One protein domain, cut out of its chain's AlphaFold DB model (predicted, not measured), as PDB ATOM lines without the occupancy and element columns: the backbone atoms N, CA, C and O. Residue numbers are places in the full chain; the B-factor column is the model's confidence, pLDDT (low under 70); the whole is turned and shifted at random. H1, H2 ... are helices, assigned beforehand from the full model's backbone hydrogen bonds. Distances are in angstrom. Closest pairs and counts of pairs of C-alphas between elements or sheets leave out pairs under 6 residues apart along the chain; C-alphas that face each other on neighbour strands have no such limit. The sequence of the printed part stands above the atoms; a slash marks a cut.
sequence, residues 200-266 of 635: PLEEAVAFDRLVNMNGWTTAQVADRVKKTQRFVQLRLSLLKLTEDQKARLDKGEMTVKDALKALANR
ATOM      1  N   PRO A 200     261.096 276.572 222.379       86.50
ATOM      2  CA  PRO A 200     259.689 276.568 222.792       86.50
ATOM      3  C   PRO A 200     259.307 275.510 223.838       86.50
ATOM      4  O   PRO A 200     258.490 275.777 224.719       86.50
ATOM      5  N   LEU A 201     259.879 274.304 223.751       87.12
ATOM      6  CA  LEU A 201     259.620 273.229 224.713       87.12
ATOM      7  C   LEU A 201     260.358 273.429 226.039       87.12
ATOM      8  O   LEU A 201     259.839 273.045 227.084       87.12
ATOM      9  N   GLU A 202     261.532 274.058 226.019       84.88
ATOM     10  CA  GLU A 202     262.276 274.393 227.235       84.88
ATOM     11  C   GLU A 202     261.552 275.486 228.028       84.88
ATOM     12  O   GLU A 202     261.402 275.355 229.243       84.88
ATOM     13  N   GLU A 203     261.013 276.501 227.340       87.25
ATOM     14  CA  GLU A 203     260.136 277.512 227.946       87.25
ATOM     15  C   GLU A 203     258.887 276.864 228.559       87.25
ATOM     16  O   GLU A 203     258.538 277.148 229.703       87.25
ATOM     17  N   ALA A 204     258.243 275.941 227.837       89.62
ATOM     18  CA  ALA A 204     257.059 275.233 228.319       89.62
ATOM     19  C   ALA A 204     257.329 274.436 229.607       89.62
ATOM     20  O   ALA A 204     256.550 274.510 230.556       89.62
ATOM     21  N   VAL A 205     258.447 273.705 229.663       86.19
ATOM     22  CA  VAL A 205     258.860 272.951 230.860       86.19
ATOM     23  C   VAL A 205     259.210 273.894 232.014       86.19
ATOM     24  O   VAL A 205     258.899 273.594 233.166       86.19
ATOM     25  N   ALA A 206     259.846 275.033 231.735       84.75
ATOM     26  CA  ALA A 206     260.146 276.033 232.753       84.75
ATOM     27  C   ALA A 206     258.861 276.645 233.337       84.75
ATOM     28  O   ALA A 206     258.729 276.722 234.558       84.75
ATOM     29  N   PHE A 207     257.883 277.001 232.499       87.94
ATOM     30  CA  PHE A 207     256.585 277.491 232.965       87.94
ATOM     31  C   PHE A 207     255.838 276.461 233.809       87.94
ATOM     32  O   PHE A 207     255.306 276.815 234.858       87.94
ATOM     33  N   ASP A 208     255.833 275.191 233.400       87.19
ATOM     34  CA  ASP A 208     255.175 274.120 234.156       87.19
ATOM     35  C   ASP A 208     255.808 273.943 235.541       87.19
ATOM     36  O   ASP A 208     255.111 273.817 236.547       87.19
ATOM     37  N   ARG A 209     257.136 274.054 235.629       82.94
ATOM     38  CA  ARG A 209     257.836 274.070 236.917       82.94
ATOM     39  C   ARG A 209     257.441 275.266 237.782       82.94
ATOM     40  O   ARG A 209     257.204 275.059 238.964       82.94
ATOM     41  N   LEU A 210     257.323 276.479 237.230       82.81
ATOM     42  CA  LEU A 210     256.879 277.656 238.002       82.81
ATOM     43  C   LEU A 210     255.475 277.473 238.579       82.81
ATOM     44  O   LEU A 210     255.240 277.782 239.747       82.81
ATOM     45  N   VAL A 211     254.557 276.939 237.771       84.38
ATOM     46  CA  VAL A 211     253.186 276.631 238.202       84.38
ATOM     47  C   VAL A 211     253.208 275.598 239.333       84.38
ATOM     48  O   VAL A 211     252.587 275.808 240.375       84.38
ATOM     49  N   ASN A 212     253.971 274.515 239.172       80.19
ATOM     50  CA  ASN A 212     253.966 273.384 240.103       80.19
ATOM     51  C   ASN A 212     254.763 273.630 241.399       80.19
ATOM     52  O   ASN A 212     254.372 273.130 242.451       80.19
ATOM     53  N   MET A 213     255.866 274.384 241.356       71.62
ATOM     54  CA  MET A 213     256.725 274.625 242.529       71.62
ATOM     55  C   MET A 213     256.108 275.616 243.518       71.62
ATOM     56  O   MET A 213     256.268 275.458 244.726       71.62
ATOM     57  N   ASN A 214     255.399 276.626 243.014       69.38
ATOM     58  CA  ASN A 214     254.890 277.724 243.833       69.38
ATOM     59  C   ASN A 214     253.357 277.756 243.915       69.38
ATOM     60  O   ASN A 214     252.806 278.622 244.595       69.38
ATOM     61  N   GLY A 215     252.668 276.839 243.224       76.31
ATOM     62  CA  GLY A 215     251.208 276.850 243.098       76.31
ATOM     63  C   GLY A 215     250.690 278.100 242.385       76.31
ATOM     64  O   GLY A 215     249.567 278.532 242.638       76.31
ATOM     65  N   TRP A 216     251.528 278.727 241.555       83.31
ATOM     66  CA  TRP A 216     251.197 279.972 240.876       83.31
ATOM     67  C   TRP A 216     250.191 279.744 239.757       83.31
ATOM     68  O   TRP A 216     250.245 278.748 239.034       83.31
ATOM     69  N   THR A 217     249.296 280.710 239.573       84.44
ATOM     70  CA  THR A 217     248.422 280.735 238.400       84.44
ATOM     71  C   THR A 217     249.223 281.096 237.151       84.44
ATOM     72  O   THR A 217     250.292 281.706 237.219       84.44
ATOM     73  N   THR A 218     248.695 280.759 235.974       80.69
ATOM     74  CA  THR A 218     249.327 281.139 234.699       80.69
ATOM     75  C   THR A 218     249.473 282.657 234.552       80.69
ATOM     76  O   THR A 218     250.475 283.100 233.999       80.69
ATOM     77  N   ALA A 219     248.542 283.443 235.109       79.81
ATOM     78  CA  ALA A 219     248.627 284.904 235.177       79.81
ATOM     79  C   ALA A 219     249.824 285.375 236.023       79.81
ATOM     80  O   ALA A 219     250.642 286.164 235.565       79.81
ATOM     81  N   GLN A 220     250.002 284.809 237.220       81.69
ATOM     82  CA  GLN A 220     251.122 285.158 238.103       81.69
ATOM     83  C   GLN A 220     252.483 284.797 237.494       81.69
ATOM     84  O   GLN A 220     253.455 285.539 237.646       81.69
ATOM     85  N   VAL A 221     252.559 283.664 236.786       83.88
ATOM     86  CA  VAL A 221     253.758 283.294 236.024       83.88
ATOM     87  C   VAL A 221     254.034 284.341 234.949       83.88
ATOM     88  O   VAL A 221     255.155 284.839 234.867       83.88
ATOM     89  N   ALA A 222     253.020 284.718 234.171       83.19
ATOM     90  CA  ALA A 222     253.118 285.697 233.093       83.19
ATOM     91  C   ALA A 222     253.622 287.070 233.573       83.19
ATOM     92  O   ALA A 222     254.607 287.586 233.031       83.19
ATOM     93  N   ASP A 223     253.061 287.586 234.670       82.38
ATOM     94  CA  ASP A 223     253.485 288.838 235.310       82.38
ATOM     95  C   ASP A 223     254.966 288.825 235.702       82.38
ATOM     96  O   ASP A 223     255.688 289.826 235.568       82.38
ATOM     97  N   ARG A 224     255.439 287.674 236.197       81.81
ATOM     98  CA  ARG A 224     256.811 287.507 236.677       81.81
ATOM     99  C   ARG A 224     257.820 287.408 235.543       81.81
ATOM    100  O   ARG A 224     258.956 287.855 235.714       81.81
ATOM    101  N   VAL A 225     257.404 286.844 234.411       81.88
ATOM    102  CA  VAL A 225     258.247 286.631 233.227       81.88
ATOM    103  C   VAL A 225     258.106 287.742 232.186       81.88
ATOM    104  O   VAL A 225     258.781 287.698 231.161       81.88
ATOM    105  N   LYS A 226     257.260 288.750 232.457       82.19
ATOM    106  CA  LYS A 226     256.969 289.880 231.560       82.19
ATOM    107  C   LYS A 226     256.496 289.413 230.180       82.19
ATOM    108  O   LYS A 226     256.924 289.926 229.147       82.19
ATOM    109  N   LYS A 227     255.620 288.411 230.179       82.62
ATOM    110  CA  LYS A 227     254.913 287.896 228.998       82.62
ATOM    111  C   LYS A 227     253.416 287.924 229.273       82.62
ATOM    112  O   LYS A 227     253.007 288.066 230.418       82.62
ATOM    113  N   THR A 228     252.599 287.771 228.238       77.38
ATOM    114  CA  THR A 228     251.147 287.667 228.406       77.38
ATOM    115  C   THR A 228     250.768 286.308 228.997       77.38
ATOM    116  O   THR A 228     251.449 285.299 228.767       77.38
ATOM    117  N   GLN A 229     249.660 286.250 229.738       80.62
ATOM    118  CA  GLN A 229     249.122 284.988 230.257       80.62
ATOM    119  C   GLN A 229     248.880 283.978 229.129       80.62
ATOM    120  O   GLN A 229     249.215 282.798 229.272       80.62
ATOM    121  N   ARG A 230     248.406 284.457 227.973       68.94
ATOM    122  CA  ARG A 230     248.228 283.666 226.749       68.94
ATOM    123  C   ARG A 230     249.527 283.021 226.274       68.94
ATOM    124  O   ARG A 230     249.537 281.829 225.980       68.94
ATOM    125  N   PHE A 231     250.636 283.763 226.237       80.62
ATOM    126  CA  PHE A 231     251.931 283.203 225.840       80.62
ATOM    127  C   PHE A 231     252.321 282.019 226.733       80.62
ATOM    128  O   PHE A 231     252.699 280.957 226.234       80.62
ATOM    129  N   VAL A 232     252.148 282.167 228.050       83.25
ATOM    130  CA  VAL A 232     252.418 281.101 229.025       83.25
ATOM    131  C   VAL A 232     251.490 279.900 228.800       83.25
ATOM    132  O   VAL A 232     251.963 278.765 228.753       83.25
ATOM    133  N   GLN A 233     250.188 280.113 228.589       80.38
ATOM    134  CA  GLN A 233     249.213 279.036 228.349       80.38
ATOM    135  C   GLN A 233     249.459 278.263 227.042       80.38
ATOM    136  O   GLN A 233     249.396 277.027 227.023       80.38
ATOM    137  N   LEU A 234     249.762 278.967 225.948       80.62
ATOM    138  CA  LEU A 234     250.080 278.351 224.660       80.62
ATOM    139  C   LEU A 234     251.363 277.528 224.755       80.62
ATOM    140  O   LEU A 234     251.411 276.400 224.266       80.62
ATOM    141  N   ARG A 235     252.380 278.050 225.449       88.62
ATOM    142  CA  ARG A 235     253.618 277.314 225.715       88.62
ATOM    143  C   ARG A 235     253.367 276.071 226.556       88.62
ATOM    144  O   ARG A 235     253.763 274.988 226.139       88.62
ATOM    145  N   LEU A 236     252.630 276.177 227.658       88.00
ATOM    146  CA  LEU A 236     252.238 275.020 228.474       88.00
ATOM    147  C   LEU A 236     251.461 273.964 227.670       88.00
ATOM    148  O   LEU A 236     251.646 272.763 227.873       88.00
ATOM    149  N   SER A 237     250.631 274.383 226.711       81.00
ATOM    150  CA  SER A 237     249.877 273.461 225.849       81.00
ATOM    151  C   SER A 237     250.776 272.570 224.991       81.00
ATOM    152  O   SER A 237     250.407 271.427 224.720       81.00
ATOM    153  N   LEU A 238     251.990 273.018 224.654       85.62
ATOM    154  CA  LEU A 238     252.973 272.214 223.916       85.62
ATOM    155  C   LEU A 238     253.396 270.949 224.679       85.62
ATOM    156  O   LEU A 238     253.748 269.945 224.061       85.62
ATOM    157  N   LEU A 239     253.292 270.926 226.012       86.44
ATOM    158  CA  LEU A 239     253.580 269.724 226.805       86.44
ATOM    159  C   LEU A 239     252.600 268.575 226.518       86.44
ATOM    160  O   LEU A 239     252.937 267.409 226.740       86.44
ATOM    161  N   LYS A 240     251.418 268.890 225.967       79.12
ATOM    162  CA  LYS A 240     250.381 267.927 225.563       79.12
ATOM    163  C   LYS A 240     250.662 267.271 224.202       79.12
ATOM    164  O   LYS A 240     249.902 266.384 223.795       79.12
ATOM    165  N   LEU A 241     251.702 267.694 223.478       76.56
ATOM    166  CA  LEU A 241     252.118 267.098 222.202       76.56
ATOM    167  C   LEU A 241     252.624 265.659 222.384       76.56
ATOM    168  O   LEU A 241     253.045 265.259 223.472       76.56
ATOM    169  N   THR A 242     252.575 264.865 221.313       78.44
ATOM    170  CA  THR A 242     253.217 263.540 221.286       78.44
ATOM    171  C   THR A 242     254.743 263.680 221.246       78.44
ATOM    172  O   THR A 242     255.260 264.728 220.872       78.44
ATOM    173  N   GLU A 243     255.488 262.636 221.617       76.44
ATOM    174  CA  GLU A 243     256.961 262.698 221.611       76.44
ATOM    175  C   GLU A 243     257.542 262.924 220.204       76.44
ATOM    176  O   GLU A 243     258.510 263.663 220.058       76.44
ATOM    177  N   ASP A 244     256.908 262.382 219.157       73.50
ATOM    178  CA  ASP A 244     257.280 262.668 217.761       73.50
ATOM    179  C   ASP A 244     257.068 264.148 217.407       73.50
ATOM    180  O   ASP A 244     257.963 264.811 216.885       73.50
ATOM    181  N   GLN A 245     255.910 264.705 217.773       77.50
ATOM    182  CA  GLN A 245     255.612 266.126 217.590       77.50
ATOM    183  C   GLN A 245     256.610 267.004 218.356       77.50
ATOM    184  O   GLN A 245     257.130 267.966 217.799       77.50
ATOM    185  N   LYS A 246     256.942 266.658 219.603       81.31
ATOM    186  CA  LYS A 246     257.963 267.379 220.373       81.31
ATOM    187  C   LYS A 246     259.330 267.322 219.695       81.31
ATOM    188  O   LYS A 246     259.965 268.357 219.533       81.31
ATOM    189  N   ALA A 247     259.747 266.147 219.223       79.88
ATOM    190  CA  ALA A 247     261.021 265.976 218.529       79.88
ATOM    191  C   ALA A 247     261.094 266.791 217.227       79.88
ATOM    192  O   ALA A 247     262.131 267.383 216.928       79.88
ATOM    193  N   ARG A 248     260.002 266.852 216.457       76.94
ATOM    194  CA  ARG A 248     259.910 267.670 215.237       76.94
ATOM    195  C   ARG A 248     259.935 269.168 215.544       76.94
ATOM    196  O   ARG A 248     260.610 269.911 214.837       76.94
ATOM    197  N   LEU A 249     259.265 269.600 216.615       83.31
ATOM    198  CA  LEU A 249     259.310 270.985 217.099       83.31
ATOM    199  C   LEU A 249     260.728 271.376 217.543       83.31
ATOM    200  O   LEU A 249     261.233 272.419 217.141       83.31
ATOM    201  N   ASP A 250     261.415 270.509 218.290       85.94
ATOM    202  CA  ASP A 250     262.788 270.746 218.762       85.94
ATOM    203  C   ASP A 250     263.834 270.817 217.641       85.94
ATOM    204  O   ASP A 250     264.882 271.455 217.816       85.94
ATOM    205  N   LYS A 251     263.567 270.145 216.514       84.50
ATOM    206  CA  LYS A 251     264.378 270.183 215.287       84.50
ATOM    207  C   LYS A 251     264.022 271.349 214.358       84.50
ATOM    208  O   LYS A 251     264.726 271.555 213.374       84.50
ATOM    209  N   GLY A 252     262.948 272.090 214.642       84.75
ATOM    210  CA  GLY A 252     262.430 273.149 213.769       84.75
ATOM    211  C   GLY A 252     261.688 272.641 212.525       84.75
ATOM    212  O   GLY A 252     261.378 273.427 211.636       84.75
ATOM    213  N   GLU A 253     261.380 271.344 212.448       83.62
ATOM    214  CA  GLU A 253     260.611 270.719 211.354       83.62
ATOM    215  C   GLU A 253     259.093 270.944 211.494       83.62
ATOM    216  O   GLU A 253     258.314 270.590 210.607       83.62
ATOM    217  N   MET A 254     258.658 271.476 212.635       75.44
ATOM    218  CA  MET A 254     257.279 271.848 212.929       75.44
ATOM    219  C   MET A 254     257.290 273.191 213.652       75.44
ATOM    220  O   MET A 254     258.047 273.363 214.606       75.44
ATOM    221  N   THR A 255     256.460 274.138 213.215       83.12
ATOM    222  CA  THR A 255     256.348 275.433 213.895       83.12
ATOM    223  C   THR A 255     255.481 275.314 215.149       83.12
ATOM    224  O   THR A 255     254.705 274.370 215.316       83.12
ATOM    225  N   VAL A 256     255.568 276.302 216.040       81.88
ATOM    226  CA  VAL A 256     254.696 276.384 217.223       81.88
ATOM    227  C   VAL A 256     253.224 276.473 216.801       81.88
ATOM    228  O   VAL A 256     252.384 275.799 217.395       81.88
ATOM    229  N   LYS A 257     252.912 277.237 215.740       72.69
ATOM    230  CA  LYS A 257     251.550 277.365 215.192       72.69
ATOM    231  C   LYS A 257     251.028 276.016 214.690       72.69
ATOM    232  O   LYS A 257     249.909 275.638 215.027       72.69
ATOM    233  N   ASP A 258     251.843 275.253 213.961       68.88
ATOM    234  CA  ASP A 258     251.464 273.912 213.485       68.88
ATOM    235  C   ASP A 258     251.226 272.937 214.641       68.88
ATOM    236  O   ASP A 258     250.284 272.143 214.615       68.88
ATOM    237  N   ALA A 259     252.052 273.027 215.685       74.50
ATOM    238  CA  ALA A 259     251.916 272.215 216.884       74.50
ATOM    239  C   ALA A 259     250.593 272.502 217.616       74.50
ATOM    240  O   ALA A 259     249.880 271.575 217.996       74.50
ATOM    241  N   LEU A 260     250.235 273.780 217.766       72.38
ATOM    242  CA  LEU A 260     248.969 274.204 218.371       72.38
ATOM    243  C   LEU A 260     247.764 273.796 217.513       72.38
ATOM    244  O   LEU A 260     246.792 273.270 218.051       72.38
ATOM    245  N   LYS A 261     247.849 273.918 216.182       66.38
ATOM    246  CA  LYS A 261     246.821 273.410 215.253       66.38
ATOM    247  C   LYS A 261     246.611 271.902 215.398       66.38
ATOM    248  O   LYS A 261     245.477 271.430 215.410       66.38
ATOM    249  N   ALA A 262     247.692 271.138 215.551       64.81
ATOM    250  CA  ALA A 262     247.611 269.698 215.782       64.81
ATOM    251  C   ALA A 262     246.980 269.336 217.140       64.81
ATOM    252  O   ALA A 262     246.450 268.235 217.284       64.81
ATOM    253  N   LEU A 263     247.036 270.234 218.130       64.12
ATOM    254  CA  LEU A 263     246.347 270.078 219.412       64.12
ATOM    255  C   LEU A 263     244.863 270.452 219.320       64.12
ATOM    256  O   LEU A 263     244.046 269.710 219.855       64.12
ATOM    257  N   ALA A 264     244.525 271.549 218.639       54.03
ATOM    258  CA  ALA A 264     243.151 272.030 218.477       54.03
ATOM    259  C   ALA A 264     242.288 271.084 217.623       54.03
ATOM    260  O   ALA A 264     241.126 270.858 217.928       54.03
ATOM    261  N   ASN A 265     242.877 270.455 216.600       48.06
ATOM    262  CA  ASN A 265     242.187 269.479 215.749       48.06
ATOM    263  C   ASN A 265     242.062 268.079 216.383       48.06
ATOM    264  O   ASN A 265     241.721 267.121 215.685       48.06
ATOM    265  N   ARG A 266     242.376 267.911 217.677       48.47
ATOM    266  CA  ARG A 266     242.144 266.634 218.364       48.47
ATOM    267  C   ARG A 266     240.634 266.438 218.547       48.47
ATOM    268  O   ARG A 266     240.014 267.287 219.175       48.47
TER     269      ARG A 266
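This is residues 200 to 266 of the 635 residues of the protein "ParB domain-containing protein" of Caulobacter zeae (UniProt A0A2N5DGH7). Two crossed helices, H1 and H3, make the core of this small elongated domain, with H2 packed on both of them at one end and H4 and H5 covering the other end. H3 lies nearest the middle; H1 crosses it at a wide angle, and H4 and H5 run nearly side by side in opposite directions, H4 by the first residues of H1 and H5 on the later part of H3. The printed part has 67 residues with five named helices, in the order H1, H2, H3, H4, H5, and no named strand; 52 of the residues are in the helices, and the class is all helix. The whole is compact, with a radius of gyration of the C-alphas of 12.1 A, and the C-alphas span 31 by 20 by 18 A along their three main axes.

H1, residues 200 to 214, is the longest helix by residues; it begins at C-alpha 200 at (259.689, 276.568, 222.792) and measures 21.6 A from first to last C-alpha. A tight link of 3 residues follows, and then comes H2, residues 218 to 225, 10.6 A long. After another tight link of 3 residues, H3 takes residues 229 to 240, from C-alpha 229 at (249.122, 284.988, 230.257) to C-alpha 240, over 17.7 A. Two residues make the tight link to H4, residues 243 to 250, 10.3 A long. A tight link of 5 residues then joins it to H5, residues 256 to 264, which measures 12.4 A and ends at C-alpha 264 at (243.151, 272.030, 218.477).

H1 and H3 are the hub, each touching three other helices. They touch each other with 17 pairs of C-alphas within 8 A, the closest being those of Ala 204 and Arg 235 at 4.8 A, and stand about perpendicular at 76 degrees. H1 touches H2 with residues 207 to 211 alone; the closest C-alphas are those of Leu 210 and Val 221, 6.7 A apart, and the two helices are only just about perpendicular, at 71 degrees. H3 touches H2 with residues 229 to 233 alone, and the closest C-alphas, of Ala 219 and Gln 229, are 4.9 A apart. H1 touches H4 with residues 200 to 201 alone; the C-alphas of Leu 201 and Asp 250 are the closest, at 7.2 A. H3 touches H5, with the C-alphas of Leu 238 and Ala 259 the closest at 7.1 A. H4 and H5 form a helical hairpin at a shallow tilt of 26 degrees, opposite ways, and only just touch, with 3 pairs of C-alphas within 8 A, the closest those of Leu 249 and Val 256 at 7.1 A. The helix packing is mostly crossed: of the 6 pairs of helices that touch, 1 is at a shallow tilt. H2 is apart from H4 and from H5. In H1, H2, H4 and H5 every O i to N i+4 pair is within hydrogen-bond range; in H3 it is 6 of 8.

The two C-alphas farthest apart are those of Asn 214 and Glu 253, at 33.7 A, and those of Pro 200 and Arg 266, the first and last printed, are 20.6 A apart. The printed part has no cut, and no link between its helices is long. The mean pLDDT of the printed part is 79.0; the residues under 70 are 214, 230, 258 and 261 to 266, and the mean of H5 is 69.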